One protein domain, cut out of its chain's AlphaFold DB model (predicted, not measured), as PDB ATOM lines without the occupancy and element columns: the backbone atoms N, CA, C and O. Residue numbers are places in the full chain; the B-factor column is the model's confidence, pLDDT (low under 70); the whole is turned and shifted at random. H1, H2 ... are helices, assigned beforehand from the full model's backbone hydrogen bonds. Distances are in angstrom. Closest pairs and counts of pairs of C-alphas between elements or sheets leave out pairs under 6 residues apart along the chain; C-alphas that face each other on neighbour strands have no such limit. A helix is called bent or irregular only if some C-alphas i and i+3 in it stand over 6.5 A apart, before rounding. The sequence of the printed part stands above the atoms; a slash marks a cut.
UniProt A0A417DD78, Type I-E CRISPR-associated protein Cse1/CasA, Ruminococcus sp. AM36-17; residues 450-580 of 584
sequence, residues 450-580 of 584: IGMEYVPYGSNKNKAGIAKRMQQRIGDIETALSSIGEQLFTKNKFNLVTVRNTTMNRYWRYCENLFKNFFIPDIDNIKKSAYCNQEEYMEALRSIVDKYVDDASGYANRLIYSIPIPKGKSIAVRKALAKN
ATOM      1  N   ILE A 450     277.461 273.424 178.092       82.31
ATOM      2  CA  ILE A 450     277.015 272.376 177.148       82.31
ATOM      3  C   ILE A 450     277.781 272.430 175.813       82.31
ATOM      4  O   ILE A 450     277.866 271.439 175.084       82.31
ATOM      5  N   GLY A 451     278.386 273.583 175.529       76.94
ATOM      6  CA  GLY A 451     279.099 273.941 174.317       76.94
ATOM      7  C   GLY A 451     280.424 273.218 174.055       76.94
ATOM      8  O   GLY A 451     280.751 272.150 174.585       76.94
ATOM      9  N   MET A 452     281.221 273.827 173.173       74.69
ATOM     10  CA  MET A 452     282.566 273.348 172.843       74.69
ATOM     11  C   MET A 452     283.603 273.808 173.871       74.69
ATOM     12  O   MET A 452     284.468 273.036 174.285       74.69
ATOM     13  N   GLU A 453     283.537 275.062 174.294       71.12
ATOM     14  CA  GLU A 453     284.466 275.660 175.248       71.12
ATOM     15  C   GLU A 453     283.702 276.616 176.157       71.12
ATOM     16  O   GLU A 453     282.709 277.186 175.725       71.12
ATOM     17  N   TYR A 454     284.190 276.785 177.384       66.31
ATOM     18  CA  TYR A 454     283.677 277.768 178.335       66.31
ATOM     19  C   TYR A 454     284.813 278.391 179.139       66.31
ATOM     20  O   TYR A 454     285.854 277.755 179.346       66.31
ATOM     21  N   VAL A 455     284.605 279.608 179.636       56.72
ATOM     22  CA  VAL A 455     285.506 280.262 180.593       56.72
ATOM     23  C   VAL A 455     284.864 280.200 181.980       56.72
ATOM     24  O   VAL A 455     283.797 280.774 182.179       56.72
ATOM     25  N   PRO A 456     285.459 279.496 182.960       61.19
ATOM     26  CA  PRO A 456     284.937 279.488 184.323       61.19
ATOM     27  C   PRO A 456     284.954 280.892 184.933       61.19
ATOM     28  O   PRO A 456     285.917 281.634 184.738       61.19
ATOM     29  N   TYR A 457     283.942 281.224 185.734       46.28
ATOM     30  CA  TYR A 457     283.890 282.495 186.457       46.28
ATOM     31  C   TYR A 457     285.165 282.717 187.293       46.28
ATOM     32  O   TYR A 457     285.606 281.819 188.013       46.28
ATOM     33  N   GLY A 458     285.787 283.894 187.156       50.22
ATOM     34  CA  GLY A 458     287.058 284.227 187.818       50.22
ATOM     35  C   GLY A 458     288.305 283.557 187.218       50.22
ATOM     36  O   GLY A 458     289.370 283.582 187.833       50.22
ATOM     37  N   SER A 459     288.202 282.942 186.035       54.22
ATOM     38  CA  SER A 459     289.322 282.302 185.339       54.22
ATOM     39  C   SER A 459     289.617 282.965 183.997       54.22
ATOM     40  O   SER A 459     288.709 283.339 183.271       54.22
ATOM     41  N   ASN A 460     290.895 283.002 183.611       55.75
ATOM     42  CA  ASN A 460     291.330 283.438 182.276       55.75
ATOM     43  C   ASN A 460     291.629 282.252 181.336       55.75
ATOM     44  O   ASN A 460     292.308 282.416 180.325       55.75
ATOM     45  N   LYS A 461     291.214 281.026 181.692       63.16
ATOM     46  CA  LYS A 461     291.539 279.806 180.935       63.16
ATOM     47  C   LYS A 461     290.280 279.117 180.415       63.16
ATOM     48  O   LYS A 461     289.441 278.691 181.206       63.16
ATOM     49  N   ASN A 462     290.217 278.904 179.099       72.06
ATOM     50  CA  ASN A 462     289.171 278.094 178.475       72.06
ATOM     51  C   ASN A 462     289.241 276.643 178.975       72.06
ATOM     52  O   ASN A 462     290.301 276.010 178.969       72.06
ATOM     53  N   LYS A 463     288.089 276.090 179.340       77.06
ATOM     54  CA  LYS A 463     287.875 274.662 179.574       77.06
ATOM     55  C   LYS A 463     287.043 274.073 178.437       77.06
ATOM     56  O   LYS A 463     286.293 274.772 177.766       77.06
ATOM     57  N   ALA A 464     287.187 272.771 178.199       77.25
ATOM     58  CA  ALA A 464     286.357 272.064 177.225       77.25
ATOM     59  C   ALA A 464     284.936 271.891 177.778       77.25
ATOM     60  O   ALA A 464     284.799 271.333 178.865       77.25
ATOM     61  N   GLY A 465     283.912 272.314 177.033       82.31
ATOM     62  CA  GLY A 465     282.499 272.056 177.337       82.31
ATOM     63  C   GLY A 465     282.094 270.599 177.075       82.31
ATOM     64  O   GLY A 465     282.919 269.778 176.649       82.31
ATOM     65  N   ILE A 466     280.841 270.242 177.370       84.75
ATOM     66  CA  ILE A 466     280.344 268.859 177.248       84.75
ATOM     67  C   ILE A 466     280.478 268.352 175.809       84.75
ATOM     68  O   ILE A 466     281.019 267.261 175.606       84.75
ATOM     69  N   ALA A 467     280.077 269.141 174.809       80.75
ATOM     70  CA  ALA A 467     280.142 268.724 173.413       80.75
ATOM     71  C   ALA A 467     281.571 268.430 172.940       80.75
ATOM     72  O   ALA A 467     281.799 267.436 172.248       80.75
ATOM     73  N   LYS A 468     282.559 269.241 173.347       82.12
ATOM     74  CA  LYS A 468     283.970 269.006 172.991       82.12
ATOM     75  C   LYS A 468     284.506 267.739 173.646       82.12
ATOM     76  O   LYS A 468     285.163 266.944 172.972       82.12
ATOM     77  N   ARG A 469     284.186 267.502 174.924       86.50
ATOM     78  CA  ARG A 469     284.551 266.252 175.620       86.50
ATOM     79  C   ARG A 469     283.896 265.037 174.961       86.50
ATOM     80  O   ARG A 469     284.542 264.005 174.792       86.50
ATOM     81  N   MET A 470     282.636 265.160 174.551       84.56
ATOM     82  CA  MET A 470     281.914 264.120 173.821       84.56
ATOM     83  C   MET A 470     282.559 263.835 172.461       84.56
ATOM     84  O   MET A 470     282.838 262.679 172.153       84.56
ATOM     85  N   GLN A 471     282.873 264.869 171.677       82.50
ATOM     86  CA  GLN A 471     283.543 264.728 170.384       82.50
ATOM     87  C   GLN A 471     284.919 264.060 170.520       82.50
ATOM     88  O   GLN A 471     285.249 263.181 169.724       82.50
ATOM     89  N   GLN A 472     285.697 264.434 171.542       84.81
ATOM     90  CA  GLN A 472     286.975 263.793 171.862       84.81
ATOM     91  C   GLN A 472     286.788 262.304 172.173       84.81
ATOM     92  O   GLN A 472     287.437 261.472 171.548       84.81
ATOM     93  N   ARG A 473     285.832 261.950 173.044       83.88
ATOM     94  CA  ARG A 473     285.539 260.546 173.380       83.88
ATOM     95  C   ARG A 473     285.085 259.727 172.172       83.88
ATOM     96  O   ARG A 473     285.508 258.586 172.022       83.88
ATOM     97  N   ILE A 474     284.260 260.293 171.290       80.81
ATOM     98  CA  ILE A 474     283.873 259.634 170.033       80.81
ATOM     99  C   ILE A 474     285.109 259.419 169.146       80.81
ATOM    100  O   ILE A 474     285.287 258.334 168.598       80.81
ATOM    101  N   GLY A 475     285.996 260.415 169.046       79.81
ATOM    102  CA  GLY A 475     287.272 260.296 168.336       79.81
ATOM    103  C   GLY A 475     288.194 259.212 168.908       79.81
ATOM    104  O   GLY A 475     288.809 258.466 168.142       79.81
ATOM    105  N   ASP A 476     288.242 259.064 170.232       80.38
ATOM    106  CA  ASP A 476     288.999 258.000 170.902       80.38
ATOM    107  C   ASP A 476     288.432 256.613 170.559       80.38
ATOM    108  O   ASP A 476     289.192 255.690 170.255       80.38
ATOM    109  N   ILE A 477     287.099 256.465 170.547       77.56
ATOM    110  CA  ILE A 477     286.418 255.229 170.128       77.56
ATOM    111  C   ILE A 477     286.749 254.910 168.668       77.56
ATOM    112  O   ILE A 477     287.130 253.783 168.359       77.56
ATOM    113  N   GLU A 478     286.643 255.891 167.770       76.19
ATOM    114  CA  GLU A 478     286.981 255.717 166.353       76.19
ATOM    115  C   GLU A 478     288.439 255.290 166.153       76.19
ATOM    116  O   GLU A 478     288.720 254.392 165.356       76.19
ATOM    117  N   THR A 479     289.365 255.897 166.898       76.00
ATOM    118  CA  THR A 479     290.794 255.560 166.851       76.00
ATOM    119  C   THR A 479     291.035 254.139 167.350       76.00
ATOM    120  O   THR A 479     291.726 253.356 166.694       76.00
ATOM    121  N   ALA A 480     290.414 253.769 168.473       72.69
ATOM    122  CA  ALA A 480     290.494 252.421 169.018       72.69
ATOM    123  C   ALA A 480     289.948 251.381 168.028       72.69
ATOM    124  O   ALA A 480     290.600 250.370 167.798       72.69
ATOM    125  N   LEU A 481     288.810 251.643 167.379       69.94
ATOM    126  CA  LEU A 481     288.253 250.753 166.355       69.94
ATOM    127  C   LEU A 481     289.144 250.670 165.103       69.94
ATOM    128  O   LEU A 481     289.318 249.583 164.555       69.94
ATOM    129  N   SER A 482     289.757 251.783 164.687       67.62
ATOM    130  CA  SER A 482     290.632 251.848 163.504       67.62
ATOM    131  C   SER A 482     291.971 251.133 163.706       67.62
ATOM    132  O   SER A 482     292.462 250.473 162.793       67.62
ATOM    133  N   SER A 483     292.545 251.205 164.911       62.19
ATOM    134  CA  SER A 483     293.818 250.549 165.264       62.19
ATOM    135  C   SER A 483     293.776 249.016 165.236       62.19
ATOM    136  O   SER A 483     294.817 248.372 165.315       62.19
ATOM    137  N   ILE A 484     292.584 248.422 165.109       58.69
ATOM    138  CA  ILE A 484     292.377 246.970 165.155       58.69
ATOM    139  C   ILE A 484     292.405 246.331 163.745       58.69
ATOM    140  O   ILE A 484     292.277 245.118 163.614       58.69
ATOM    141  N   GLY A 485     292.668 247.119 162.692       51.78
ATOM    142  CA  GLY A 485     293.305 246.614 161.469       51.78
ATOM    143  C   GLY A 485     292.493 245.661 160.584       51.78
ATOM    144  O   GLY A 485     293.051 244.684 160.101       51.78
ATOM    145  N   GLU A 486     291.219 245.945 160.293       50.53
ATOM    146  CA  GLU A 486     290.488 245.233 159.228       50.53
ATOM    147  C   GLU A 486     289.944 246.184 158.153       50.53
ATOM    148  O   GLU A 486     289.390 247.250 158.437       50.53
ATOM    149  N   GLN A 487     290.061 245.744 156.894       46.50
ATOM    150  CA  GLN A 487     289.658 246.442 155.664       46.50
ATOM    151  C   GLN A 487     288.180 246.900 155.626       46.50
ATOM    152  O   GLN A 487     287.803 247.707 154.773       46.50
ATOM    153  N   LEU A 488     287.341 246.427 156.557       47.66
ATOM    154  CA  LEU A 488     285.928 246.798 156.700       47.66
ATOM    155  C   LEU A 488     285.716 248.273 157.095       47.66
ATOM    156  O   LEU A 488     284.744 248.878 156.645       47.66
ATOM    157  N   PHE A 489     286.621 248.876 157.879       46.84
ATOM    158  CA  PHE A 489     286.505 250.284 158.300       46.84
ATOM    159  C   PHE A 489     287.275 251.261 157.403       46.84
ATOM    160  O   PHE A 489     286.859 252.411 157.261       46.84
ATOM    161  N   THR A 490     288.342 250.818 156.731       45.75
ATOM    162  CA  THR A 490     289.059 251.650 155.749       45.75
ATOM    163  C   THR A 490     288.277 251.823 154.445       45.75
ATOM    164  O   THR A 490     288.353 252.900 153.856       45.75
ATOM    165  N   LYS A 491     287.449 250.846 154.031       46.81
ATOM    166  CA  LYS A 491     286.510 251.015 152.900       46.81
ATOM    167  C   LYS A 491     285.273 251.865 153.239       46.81
ATOM    168  O   LYS A 491     284.737 252.510 152.348       46.81
ATOM    169  N   ASN A 492     284.857 251.935 154.510       47.31
ATOM    170  CA  ASN A 492     283.637 252.624 154.965       47.31
ATOM    171  C   ASN A 492     283.913 253.815 155.902       47.31
ATOM    172  O   ASN A 492     283.218 254.016 156.900       47.31
ATOM    173  N   LYS A 493     284.893 254.662 155.568       48.25
ATOM    174  CA  LYS A 493     285.160 255.931 156.281       48.25
ATOM    175  C   LYS A 493     283.895 256.807 156.420       48.25
ATOM    176  O   LYS A 493     283.738 257.521 157.407       48.25
ATOM    177  N   PHE A 494     282.954 256.672 155.478       45.12
ATOM    178  CA  PHE A 494     281.621 257.284 155.508       45.12
ATOM    179  C   PHE A 494     280.752 256.849 156.706       45.12
ATOM    180  O   PHE A 494     280.048 257.687 157.268       45.12
ATOM    181  N   ASN A 495     280.819 255.591 157.164       56.97
ATOM    182  CA  ASN A 495     279.953 255.093 158.245       56.97
ATOM    183  C   ASN A 495     280.346 255.646 159.624       56.97
ATOM    184  O   ASN A 495     279.471 255.999 160.409       56.97
ATOM    185  N   LEU A 496     281.642 255.798 159.918       54.31
ATOM    186  CA  LEU A 496     282.100 256.361 161.201       54.31
ATOM    187  C   LEU A 496     281.847 257.870 161.300       54.31
ATOM    188  O   LEU A 496     281.355 258.345 162.322       54.31
ATOM    189  N   VAL A 497     282.089 258.612 160.213       58.69
ATOM    190  CA  VAL A 497     281.716 260.035 160.121       58.69
ATOM    191  C   VAL A 497     280.203 260.203 160.315       58.69
ATOM    192  O   VAL A 497     279.766 261.113 161.020       58.69
ATOM    193  N   THR A 498     279.403 259.281 159.774       65.06
ATOM    194  CA  THR A 498     277.947 259.263 159.966       65.06
ATOM    195  C   THR A 498     277.558 258.993 161.421       65.06
ATOM    196  O   THR A 498     276.684 259.688 161.940       65.06
ATOM    197  N   VAL A 499     278.220 258.063 162.123       68.31
ATOM    198  CA  VAL A 499     277.970 257.794 163.554       68.31
ATOM    199  C   VAL A 499     278.307 259.009 164.412       68.31
ATOM    200  O   VAL A 499     277.477 259.415 165.226       68.31
ATOM    201  N   ARG A 500     279.472 259.639 164.209       72.94
ATOM    202  CA  ARG A 500     279.847 260.870 164.921       72.94
ATOM    203  C   ARG A 500     278.803 261.961 164.717       72.94
ATOM    204  O   ARG A 500     278.274 262.483 165.695       72.94
ATOM    205  N   ASN A 501     278.473 262.263 163.464       67.88
ATOM    206  CA  ASN A 501     277.521 263.321 163.134       67.88
ATOM    207  C   ASN A 501     276.130 263.020 163.703       67.88
ATOM    208  O   ASN A 501     275.515 263.891 164.308       67.88
ATOM    209  N   THR A 502     275.656 261.778 163.588       70.38
ATOM    210  CA  THR A 502     274.351 261.363 164.127       70.38
ATOM    211  C   THR A 502     274.309 261.471 165.649       70.38
ATOM    212  O   THR A 502     273.336 261.977 166.204       70.38
ATOM    213  N   THR A 503     275.365 261.026 166.334       73.06
ATOM    214  CA  THR A 503     275.438 261.050 167.802       73.06
ATOM    215  C   THR A 503     275.503 262.486 168.317       73.06
ATOM    216  O   THR A 503     274.747 262.839 169.220       73.06
ATOM    217  N   MET A 504     276.329 263.339 167.701       75.81
ATOM    218  CA  MET A 504     276.358 264.765 168.028       75.81
ATOM    219  C   MET A 504     274.996 265.412 167.763       75.81
ATOM    220  O   MET A 504     274.463 266.071 168.644       75.81
ATOM    221  N   ASN A 505     274.367 265.171 166.610       67.94
ATOM    222  CA  ASN A 505     273.056 265.749 166.297       67.94
ATOM    223  C   ASN A 505     271.971 265.359 167.313       67.94
ATOM    224  O   ASN A 505     271.144 266.194 167.668       67.94
ATOM    225  N   ARG A 506     271.978 264.118 167.816       75.38
ATOM    226  CA  ARG A 506     271.066 263.697 168.896       75.38
ATOM    227  C   ARG A 506     271.320 264.466 170.192       75.38
ATOM    228  O   ARG A 506     270.362 264.901 170.820       75.38
ATOM    229  N   TYR A 507     272.587 264.650 170.568       79.38
ATOM    230  CA  TYR A 507     272.965 265.438 171.745       79.38
ATOM    231  C   TYR A 507     272.431 266.870 171.663       79.38
ATOM    232  O   TYR A 507     271.808 267.350 172.608       79.38
ATOM    233  N   TRP A 508     272.600 267.519 170.513       71.62
ATOM    234  CA  TRP A 508     272.148 268.895 170.325       71.62
ATOM    235  C   TRP A 508     270.633 269.035 170.324       71.62
ATOM    236  O   TRP A 508     270.129 269.914 171.011       71.62
ATOM    237  N   ARG A 509     269.894 268.120 169.682       70.81
ATOM    238  CA  ARG A 509     268.419 268.092 169.773       70.81
ATOM    239  C   ARG A 509     267.925 267.973 171.209       70.81
ATOM    240  O   ARG A 509     266.952 268.610 171.591       70.81
ATOM    241  N   TYR A 510     268.593 267.146 172.008       79.50
ATOM    242  CA  TYR A 510     268.240 266.996 173.413       79.50
ATOM    243  C   TYR A 510     268.511 268.274 174.204       79.50
ATOM    244  O   TYR A 510     267.641 268.722 174.944       79.50
ATOM    245  N   CYS A 511     269.681 268.888 174.014       77.88
ATOM    246  CA  CYS A 511     270.000 270.149 174.677       77.88
ATOM    247  C   CYS A 511     269.045 271.273 174.244       77.88
ATOM    248  O   CYS A 511     268.762 272.157 175.039       77.88
ATOM    249  N   GLU A 512     268.529 271.240 173.012       73.00
ATOM    250  CA  GLU A 512     267.592 272.243 172.494       73.00
ATOM    251  C   GLU A 512     266.261 272.131 173.207       73.00
ATOM    252  O   GLU A 512     265.721 273.125 173.684       73.00
ATOM    253  N   ASN A 513     265.771 270.902 173.317       77.88
ATOM    254  CA  ASN A 513     264.573 270.603 174.070       77.88
ATOM    255  C   ASN A 513     264.735 270.981 175.551       77.88
ATOM    256  O   ASN A 513     263.840 271.616 176.098       77.88
ATOM    257  N   LEU A 514     265.875 270.646 176.175       82.25
ATOM    258  CA  LEU A 514     266.191 271.079 177.541       82.25
ATOM    259  C   LEU A 514     266.148 272.599 177.672       82.25
ATOM    260  O   LEU A 514     265.510 273.119 178.579       82.25
ATOM    261  N   PHE A 515     266.805 273.305 176.755       80.81
ATOM    262  CA  PHE A 515     266.894 274.753 176.795       80.81
ATOM    263  C   PHE A 515     265.510 275.406 176.674       80.81
ATOM    264  O   PHE A 515     265.081 276.127 177.569       80.81
ATOM    265  N   LYS A 516     264.783 275.094 175.595       76.19
ATOM    266  CA  LYS A 516     263.509 275.737 175.247       76.19
ATOM    267  C   LYS A 516     262.370 275.380 176.197       76.19
ATOM    268  O   LYS A 516     261.612 276.257 176.589       76.19
ATOM    269  N   ASN A 517     262.235 274.100 176.538       81.56
ATOM    270  CA  ASN A 517     261.034 273.601 177.208       81.56
ATOM    271  C   ASN A 517     261.199 273.463 178.725       81.56
ATOM    272  O   ASN A 517     260.214 273.181 179.403       81.56
ATOM    273  N   PHE A 518     262.414 273.635 179.257       88.69
ATOM    274  CA  PHE A 518     262.684 273.447 180.684       88.69
ATOM    275  C   PHE A 518     263.541 274.567 181.281       88.69
ATOM    276  O   PHE A 518     263.092 275.240 182.201       88.69
ATOM    277  N   PHE A 519     264.738 274.820 180.741       88.88
ATOM    278  CA  PHE A 519     265.647 275.839 181.278       88.88
ATOM    279  C   PHE A 519     265.042 277.248 181.216       88.88
ATOM    280  O   PHE A 519     264.998 277.916 182.243       88.88
ATOM    281  N   ILE A 520     264.551 277.680 180.043       84.19
ATOM    282  CA  ILE A 520     263.934 279.006 179.867       84.19
ATOM    283  C   ILE A 520     262.725 279.206 180.801       84.19
ATOM    284  O   ILE A 520     262.734 280.183 181.549       84.19
ATOM    285  N   PRO A 521     261.724 278.300 180.840       88.31
ATOM    286  CA  PRO A 521     260.625 278.407 181.799       88.31
ATOM    287  C   PRO A 521     261.079 278.462 183.266       88.31
ATOM    288  O   PRO A 521     260.548 279.253 184.043       88.31
ATOM    289  N   ASP A 522     262.073 277.659 183.659       92.94
ATOM    290  CA  ASP A 522     262.564 277.640 185.042       92.94
ATOM    291  C   ASP A 522     263.236 278.963 185.430       92.94
ATOM    292  O   ASP A 522     262.949 279.490 186.505       92.94
ATOM    293  N   ILE A 523     264.098 279.533 184.575       89.94
ATOM    294  CA  ILE A 523     264.718 280.836 184.872       89.94
ATOM    295  C   ILE A 523     263.704 281.982 184.808       89.94
ATOM    296  O   ILE A 523     263.851 282.963 185.535       89.94
ATOM    297  N   ASP A 524     262.671 281.887 183.967       86.38
ATOM    298  CA  ASP A 524     261.625 282.906 183.879       86.38
ATOM    299  C   ASP A 524     260.839 283.012 185.197       86.38
ATOM    300  O   ASP A 524     260.664 284.104 185.748       86.38
ATOM    301  N   ASN A 525     260.518 281.858 185.787       89.69
ATOM    302  CA  ASN A 525     259.838 281.750 187.078       89.69
ATOM    303  C   ASN A 525     260.639 282.316 188.265       89.69
ATOM    304  O   ASN A 525     260.053 282.616 189.307       89.69
ATOM    305  N   ILE A 526     261.956 282.506 188.135       89.00
ATOM    306  CA  ILE A 526     262.761 283.153 189.177       89.00
ATOM    307  C   ILE A 526     262.560 284.669 189.086       89.00
ATOM    308  O   ILE A 526     263.054 285.339 188.175       89.00
ATOM    309  N   LYS A 527     261.828 285.228 190.054       86.06
ATOM    310  CA  LYS A 527     261.581 286.671 190.156       86.06
ATOM    311  C   LYS A 527     262.664 287.340 190.999       86.06
ATOM    312  O   LYS A 527     262.865 286.986 192.157       86.06
ATOM    313  N   LYS A 528     263.315 288.364 190.442       81.12
ATOM    314  CA  LYS A 528     264.357 289.155 191.123       81.12
ATOM    315  C   LYS A 528     263.895 289.748 192.462       81.12
ATOM    316  O   LYS A 528     264.689 289.848 193.387       81.12
ATOM    317  N   SER A 529     262.612 290.102 192.577       81.31
ATOM    318  CA  SER A 529     261.987 290.635 193.798       81.31
ATOM    319  C   SER A 529     261.941 289.646 194.968       81.31
ATOM    320  O   SER A 529     261.737 290.071 196.101       81.31
ATOM    321  N   ALA A 530     262.141 288.349 194.721       83.75
ATOM    322  CA  ALA A 530     262.146 287.322 195.758       83.75
ATOM    323  C   ALA A 530     263.475 287.233 196.539       83.75
ATOM    324  O   ALA A 530     263.579 286.417 197.452       83.75
ATOM    325  N   TYR A 531     264.481 288.047 196.197       88.50
ATOM    326  CA  TYR A 531     265.837 287.965 196.749       88.50
ATOM    327  C   TYR A 531     266.288 289.299 197.346       88.50
ATOM    328  O   TYR A 531     265.951 290.368 196.832       88.50
ATOM    329  N   CYS A 532     267.075 289.248 198.425       81.62
ATOM    330  CA  CYS A 532     267.476 290.449 199.164       81.62
ATOM    331  C   CYS A 532     268.584 291.237 198.454       81.62
ATOM    332  O   CYS A 532     268.736 292.441 198.667       81.62
ATOM    333  N   ASN A 533     269.387 290.563 197.630       89.25
ATOM    334  CA  ASN A 533     270.502 291.152 196.900       89.25
ATOM    335  C   ASN A 533     270.768 290.407 195.576       89.25
ATOM    336  O   ASN A 533     270.190 289.359 195.290       89.25
ATOM    337  N   GLN A 534     271.647 290.976 194.746       88.06
ATOM    338  CA  GLN A 534     271.992 290.406 193.439       88.06
ATOM    339  C   GLN A 534     272.756 289.076 193.531       88.06
ATOM    340  O   GLN A 534     272.647 288.269 192.611       88.06
ATOM    341  N   GLU A 535     273.520 288.841 194.602       90.00
ATOM    342  CA  GLU A 535     274.309 287.612 194.758       90.00
ATOM    343  C   GLU A 535     273.403 286.404 195.002       90.00
ATOM    344  O   GLU A 535     273.527 285.411 194.289       90.00
ATOM    345  N   GLU A 536     272.440 286.522 195.920       90.50
ATOM    346  CA  GLU A 536     271.438 285.484 196.202       90.50
ATOM    347  C   GLU A 536     270.604 285.151 194.958       90.50
ATOM    348  O   GLU A 536     270.368 283.983 194.639       90.50
ATOM    349  N   TYR A 537     270.196 286.180 194.214       91.25
ATOM    350  CA  TYR A 537     269.461 285.998 192.967       91.25
ATOM    351  C   TYR A 537     270.297 285.255 191.914       91.25
ATOM    352  O   TYR A 537     269.821 284.308 191.285       91.25
ATOM    353  N   MET A 538     271.569 285.633 191.751       92.31
ATOM    354  CA  MET A 538     272.473 284.948 190.829       92.31
ATOM    355  C   MET A 538     272.777 283.511 191.276       92.31
ATOM    356  O   MET A 538     272.948 282.634 190.431       92.31
ATOM    357  N   GLU A 539     272.837 283.232 192.577       92.50
ATOM    358  CA  GLU A 539     273.020 281.876 193.104       92.50
ATOM    359  C   GLU A 539     271.830 280.966 192.772       92.50
ATOM    360  O   GLU A 539     272.026 279.841 192.307       92.50
ATOM    361  N   ALA A 540     270.600 281.475 192.892       92.81
ATOM    362  CA  ALA A 540     269.407 280.748 192.462       92.81
ATOM    363  C   ALA A 540     269.431 280.435 190.957       92.81
ATOM    364  O   ALA A 540     269.182 279.297 190.553       92.81
ATOM    365  N   LEU A 541     269.808 281.410 190.123       93.69
ATOM    366  CA  LEU A 541     269.974 281.198 188.683       93.69
ATOM    367  C   LEU A 541     271.067 280.160 188.375       93.69
ATOM    368  O   LEU A 541     270.874 279.296 187.520       93.69
ATOM    369  N   ARG A 542     272.198 280.190 189.094       93.00
ATOM    370  CA  ARG A 542     273.277 279.194 188.952       93.00
ATOM    371  C   ARG A 542     272.820 277.785 189.305       93.00
ATOM    372  O   ARG A 542     273.187 276.852 188.602       93.00
ATOM    373  N   SER A 543     271.982 277.626 190.327       94.44
ATOM    374  CA  SER A 543     271.421 276.319 190.678       94.44
ATOM    375  C   SER A 543     270.611 275.709 189.524       94.44
ATOM    376  O   SER A 543     270.731 274.515 189.246       94.44
ATOM    377  N   ILE A 544     269.850 276.534 188.792       95.75
ATOM    378  CA  ILE A 544     269.146 276.103 187.576       95.75
ATOM    379  C   ILE A 544     270.132 275.724 186.464       95.75
ATOM    380  O   ILE A 544     269.954 274.689 185.819       95.75
ATOM    381  N   VAL A 545     271.187 276.517 186.257       92.81
ATOM    382  CA  VAL A 545     272.253 276.193 185.292       92.81
ATOM    383  C   VAL A 545     272.864 274.826 185.595       92.81
ATOM    384  O   VAL A 545     272.894 273.974 184.708       92.81
ATOM    385  N   ASP A 546     273.295 274.590 186.834       93.44
ATOM    386  CA  ASP A 546     273.958 273.348 187.240       93.44
ATOM    387  C   ASP A 546     273.050 272.127 187.029       93.44
ATOM    388  O   ASP A 546     273.468 271.150 186.403       93.44
ATOM    389  N   LYS A 547     271.775 272.220 187.437       95.81
ATOM    390  CA  LYS A 547     270.754 271.180 187.216       95.81
ATOM    391  C   LYS A 547     270.689 270.748 185.746       95.81
ATOM    392  O   LYS A 547     270.785 269.560 185.435       95.81
ATOM    393  N   TYR A 548     270.541 271.699 184.824       93.81
ATOM    394  CA  TYR A 548     270.360 271.377 183.405       93.81
ATOM    395  C   TYR A 548     271.670 271.026 182.684       93.81
ATOM    396  O   TYR A 548     271.659 270.260 181.714       93.81
ATOM    397  N   VAL A 549     272.814 271.527 183.161       91.19
ATOM    398  CA  VAL A 549     274.139 271.078 182.709       91.19
ATOM    399  C   VAL A 549     274.368 269.610 183.081       91.19
ATOM    400  O   VAL A 549     274.881 268.845 182.254       91.19
ATOM    401  N   ASP A 550     273.947 269.189 184.274       92.12
ATOM    402  CA  ASP A 550     274.024 267.793 184.710       92.12
ATOM    403  C   ASP A 550     273.138 266.878 183.855       92.12
ATOM    404  O   ASP A 550     273.606 265.831 183.387       92.12
ATOM    405  N   ASP A 551     271.912 267.300 183.529       91.12
ATOM    406  CA  ASP A 551     271.026 266.566 182.615       91.12
ATOM    407  C   ASP A 551     271.643 266.393 181.217       91.12
ATOM    408  O   ASP A 551     271.618 265.296 180.633       91.12
ATOM    409  N   ALA A 552     272.235 267.460 180.671       86.88
ATOM    410  CA  ALA A 552     272.939 267.422 179.391       86.88
ATOM    411  C   ALA A 552     274.159 266.484 179.447       86.88
ATOM    412  O   ALA A 552     274.366 265.668 178.542       86.88
ATOM    413  N   SER A 553     274.945 266.549 180.522       90.50
ATOM    414  CA  SER A 553     276.108 265.685 180.759       90.50
ATOM    415  C   SER A 553     275.706 264.207 180.852       90.50
ATOM    416  O   SER A 553     276.306 263.341 180.200       90.50
ATOM    417  N   GLY A 554     274.637 263.903 181.592       88.31
ATOM    418  CA  GLY A 554     274.072 262.561 181.711       88.31
ATOM    419  C   GLY A 554     273.617 262.002 180.363       88.31
ATOM    420  O   GLY A 554     273.943 260.863 180.011       88.31
ATOM    421  N   TYR A 555     272.925 262.809 179.551       89.06
ATOM    422  CA  TYR A 555     272.514 262.400 178.208       89.06
ATOM    423  C   TYR A 555     273.695 262.193 177.250       89.06
ATOM    424  O   TYR A 555     273.723 261.185 176.540       89.06
ATOM    425  N   ALA A 556     274.702 263.072 177.273       85.25
ATOM    426  CA  ALA A 556     275.924 262.905 176.485       85.25
ATOM    427  C   ALA A 556     276.617 261.570 176.795       85.25
ATOM    428  O   ALA A 556     276.973 260.820 175.883       85.25
ATOM    429  N   ASN A 557     276.748 261.225 178.081       85.31
ATOM    430  CA  ASN A 557     277.309 259.941 178.495       85.31
ATOM    431  C   ASN A 557     276.467 258.764 177.976       85.31
ATOM    432  O   ASN A 557     277.028 257.850 177.371       85.31
ATOM    433  N   ARG A 558     275.132 258.800 178.122       83.81
ATOM    434  CA  ARG A 558     274.237 257.759 177.573       83.81
ATOM    435  C   ARG A 558     274.430 257.568 176.068       83.81
ATOM    436  O   ARG A 558     274.522 256.430 175.610       83.81
ATOM    437  N   LEU A 559     274.547 258.657 175.308       82.62
ATOM    438  CA  LEU A 559     274.787 258.592 173.868       82.62
ATOM    439  C   LEU A 559     276.124 257.930 173.532       82.62
ATOM    440  O   LEU A 559     276.151 257.053 172.671       82.62
ATOM    441  N   ILE A 560     277.204 258.285 174.232       80.31
ATOM    442  CA  ILE A 560     278.523 257.662 174.041       80.31
ATOM    443  C   ILE A 560     278.451 256.149 174.295       80.31
ATOM    444  O   ILE A 560     278.972 255.370 173.498       80.31
ATOM    445  N   TYR A 561     277.766 255.717 175.358       79.25
ATOM    446  CA  TYR A 561     277.591 254.291 175.665       79.25
ATOM    447  C   TYR A 561     276.629 253.564 174.714       79.25
ATOM    448  O   TYR A 561     276.677 252.339 174.632       79.25
ATOM    449  N   SER A 562     275.789 254.296 173.976       77.81
ATOM    450  CA  SER A 562     274.882 253.737 172.965       77.81
ATOM    451  C   SER A 562     275.530 253.524 171.592       77.81
ATOM    452  O   SER A 562     274.898 252.944 170.706       77.81
ATOM    453  N   ILE A 563     276.771 253.989 171.393       76.25
ATOM    454  CA  ILE A 563     277.486 253.811 170.125       76.25
ATOM    455  C   ILE A 563     277.643 252.308 169.862       76.25
ATOM    456  O   ILE A 563     278.216 251.609 170.701       76.25
ATOM    457  N   PRO A 564     277.161 251.784 168.718       69.00
ATOM    458  CA  PRO A 564     277.251 250.361 168.423       69.00
ATOM    459  C   PRO A 564     278.709 249.900 168.375       69.00
ATOM    460  O   PRO A 564     279.509 250.416 167.592       69.00
ATOM    461  N   ILE A 565     279.054 248.903 169.195       68.88
ATOM    462  CA  ILE A 565     280.394 248.306 169.220       68.88
ATOM    463  C   ILE A 565     280.328 246.917 168.574       68.88
ATOM    464  O   ILE A 565     279.556 246.073 169.037       68.88
ATOM    465  N   PRO A 566     281.154 246.629 167.551       63.75
ATOM    466  CA  PRO A 566     281.232 245.298 166.961       63.75
ATOM    467  C   PRO A 566     281.569 244.210 167.992       63.75
ATOM    468  O   PRO A 566     282.361 244.414 168.922       63.75
ATOM    469  N   LYS A 567     280.994 243.018 167.799       58.75
ATOM    470  CA  LYS A 567     281.221 241.849 168.660       58.75
ATOM    471  C   LYS A 567     282.728 241.570 168.794       58.75
ATOM    472  O   LYS A 567     283.455 241.551 167.808       58.75
ATOM    473  N   GLY A 568     283.204 241.392 170.029       64.38
ATOM    474  CA  GLY A 568     284.621 241.140 170.336       64.38
ATOM    475  C   GLY A 568     285.514 242.384 170.467       64.38
ATOM    476  O   GLY A 568     286.680 242.246 170.825       64.38
ATOM    477  N   LYS A 569     285.001 243.604 170.234       64.25
ATOM    478  CA  LYS A 569     285.788 244.855 170.336       64.25
ATOM    479  C   LYS A 569     285.498 245.684 171.598       64.25
ATOM    480  O   LYS A 569     286.126 246.717 171.826       64.25
ATOM    481  N   SER A 570     284.598 245.213 172.462       66.38
ATOM    482  CA  SER A 570     284.172 245.905 173.689       66.38
ATOM    483  C   SER A 570     285.314 246.179 174.674       66.38
ATOM    484  O   SER A 570     285.325 247.230 175.307       66.38
ATOM    485  N   ILE A 571     286.304 245.287 174.783       70.44
ATOM    486  CA  ILE A 571     287.453 245.452 175.694       70.44
ATOM    487  C   ILE A 571     288.357 246.610 175.248       70.44
ATOM    488  O   ILE A 571     288.794 247.401 176.083       70.44
ATOM    489  N   ALA A 572     288.615 246.739 173.944       66.75
ATOM    490  CA  ALA A 572     289.437 247.820 173.400       66.75
ATOM    491  C   ALA A 572     288.755 249.185 173.579       66.75
ATOM    492  O   ALA A 572     289.383 250.130 174.055       66.75
ATOM    493  N   VAL A 573     287.449 249.258 173.303       67.88
ATOM    494  CA  VAL A 573     286.648 250.473 173.521       67.88
ATOM    495  C   VAL A 573     286.576 250.842 175.008       67.88
ATOM    496  O   VAL A 573     286.776 252.001 175.362       67.88
ATOM    497  N   ARG A 574     286.385 249.864 175.907       70.81
ATOM    498  CA  ARG A 574     286.416 250.099 177.363       70.81
ATOM    499  C   ARG A 574     287.767 250.640 177.834       70.81
ATOM    500  O   ARG A 574     287.786 251.559 178.646       70.81
ATOM    501  N   LYS A 575     288.885 250.119 177.316       71.38
ATOM    502  CA  LYS A 575     290.230 250.634 177.633       71.38
ATOM    503  C   LYS A 575     290.429 252.072 177.143       71.38
ATOM    504  O   LYS A 575     291.013 252.865 177.873       71.38
ATOM    505  N   ALA A 576     289.929 252.413 175.953       66.62
ATOM    506  CA  ALA A 576     289.984 253.779 175.429       66.62
ATOM    507  C   ALA A 576     289.176 254.756 176.302       66.62
ATOM    508  O   ALA A 576     289.705 255.782 176.722       66.62
ATOM    509  N   LEU A 577     287.945 254.388 176.671       65.69
ATOM    510  CA  LEU A 577     287.099 255.186 177.566       65.69
ATOM    511  C   LEU A 577     287.697 255.336 178.978       65.69
ATOM    512  O   LEU A 577     287.557 256.391 179.592       65.69
ATOM    513  N   ALA A 578     288.392 254.313 179.484       66.38
ATOM    514  CA  ALA A 578     289.039 254.344 180.797       66.38
ATOM    515  C   ALA A 578     290.304 255.225 180.842       66.38
ATOM    516  O   ALA A 578     290.642 255.742 181.902       66.38
ATOM    517  N   LYS A 579     290.995 255.425 179.710       60.31
ATOM    518  CA  LYS A 579     292.262 256.178 179.646       60.31
ATOM    519  C   LYS A 579     292.094 257.683 179.914       60.31
ATOM    520  O   LYS A 579     293.045 258.319 180.352       60.31
ATOM    521  N   ASN A 580     290.888 258.217 179.700       50.94
ATOM    522  CA  ASN A 580     290.542 259.639 179.843       50.94
ATOM    523  C   ASN A 580     289.474 259.910 180.930       50.94
ATOM    524  O   ASN A 580     288.966 261.026 181.045       50.94
TER     525      ASN A 580
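Overview. This is residues 450 to 580 of the 584 residues of the protein "Type I-E CRISPR-associated protein Cse1/CasA" of Ruminococcus sp. AM36-17 (UniProt A0A417DD78). You are looking at a long hairpin of two helices, H3 and H4, with a third helix, H1, packed along the half of it away from its turn, so that the three make a small up-and-down bundle. H5 folds back over H1 at that end, crossing it steeply, the four-residue H2 lies beyond the end of H1, and residues 455 to 461 make a loop out at one side. The printed part has 131 residues, with five named helices, in the order H1, H2, H3, H4, H5, and no named strand; its class is all helix. The whole is loose, with a radius of gyration of the C-alphas of 19.0 A, and its outline is a rod with spans of 65 by 31 by 21 A.

Arrangement. Begin with the longest helix, H3, residues 493 to 525, which has a kink of 30 degrees near residue 515. It is irregular, but only just: C-alphas 517 and 520 are 6.7 A apart. Next find H4, residues 534 to 561; H3 and H4 form a helical hairpin and touch, running opposite ways at a shallow tilt of 27 degrees. Their closest C-alphas are those of Tyr 507 and Ala 556, 6.1 A apart. Now look at H1, residues 466 to 482, the hub, touching three helices. H3 touches H1 with residues 496 to 504 alone, opposite ways at a shallow tilt of 18 degrees, and the closest C-alphas, of Ile 474 and Arg 500, are 6.6 A apart. H4 touches H1 with residues 552 to 560 alone, the same way at a shallow tilt of 16 degrees, and the closest C-alphas, of Ile 466 and Ser 553, are 6.4 A apart. H1, H3 and H4 are an up and down bundle, each running against the one before it in the chain. H5, residues 570 to 579, touches H1, opposite ways at a steep tilt of 45 degrees; its Val 573 and Ile 477 of H1 have the closest C-alphas, 5.8 A apart. H5 is apart from H3 and from H4. H2, residues 487 to 490, is close to H1 but not clearly touching, with C-alphas 482 and 489 closest at 6.8 A, and meets H3 only through their link. In the backbone of H1, H4 and H5 every pair of O i and N i+4 is within hydrogen-bond range; in H3 27 of 29 are, and H2 is too short for such a pair.

Along the chain. Find C-alpha 466 at (280.344, 268.859, 177.248), where H1 begins; from there it runs 24.2 A to C-alpha 482. H2 then covers 5.2 A. From C-alpha 493 at (285.160, 255.931, 156.281), H3 runs 47.5 A to C-alpha 525. H4 comes back over 40.6 A, from C-alpha 534 to C-alpha 561. H5 covers 14.4 A and ends at C-alpha 579, at (292.262, 256.178, 179.646). Before H1, look at residues 450 to 465, which hold no named element; there residues 453 to 454 pair with residues 463 to 464, antiparallel.

Size, cuts and confidence. The two C-alphas farthest apart are those of Gln 487 and Cys 532, at 65.7 A. The printed part runs from 450 to 580 with no cut. The links H1 to H2 and H2 to H3 are tight, the links H3 to H4 and H4 to H5 are short, and none is long. In the B-factor column, the mean pLDDT of the printed part is 75.2; look for values under 70 at 43 residues, among them 454 to 461, 481 to 499 and 564 to 570. H4 has a mean of 90 and H2 of 47.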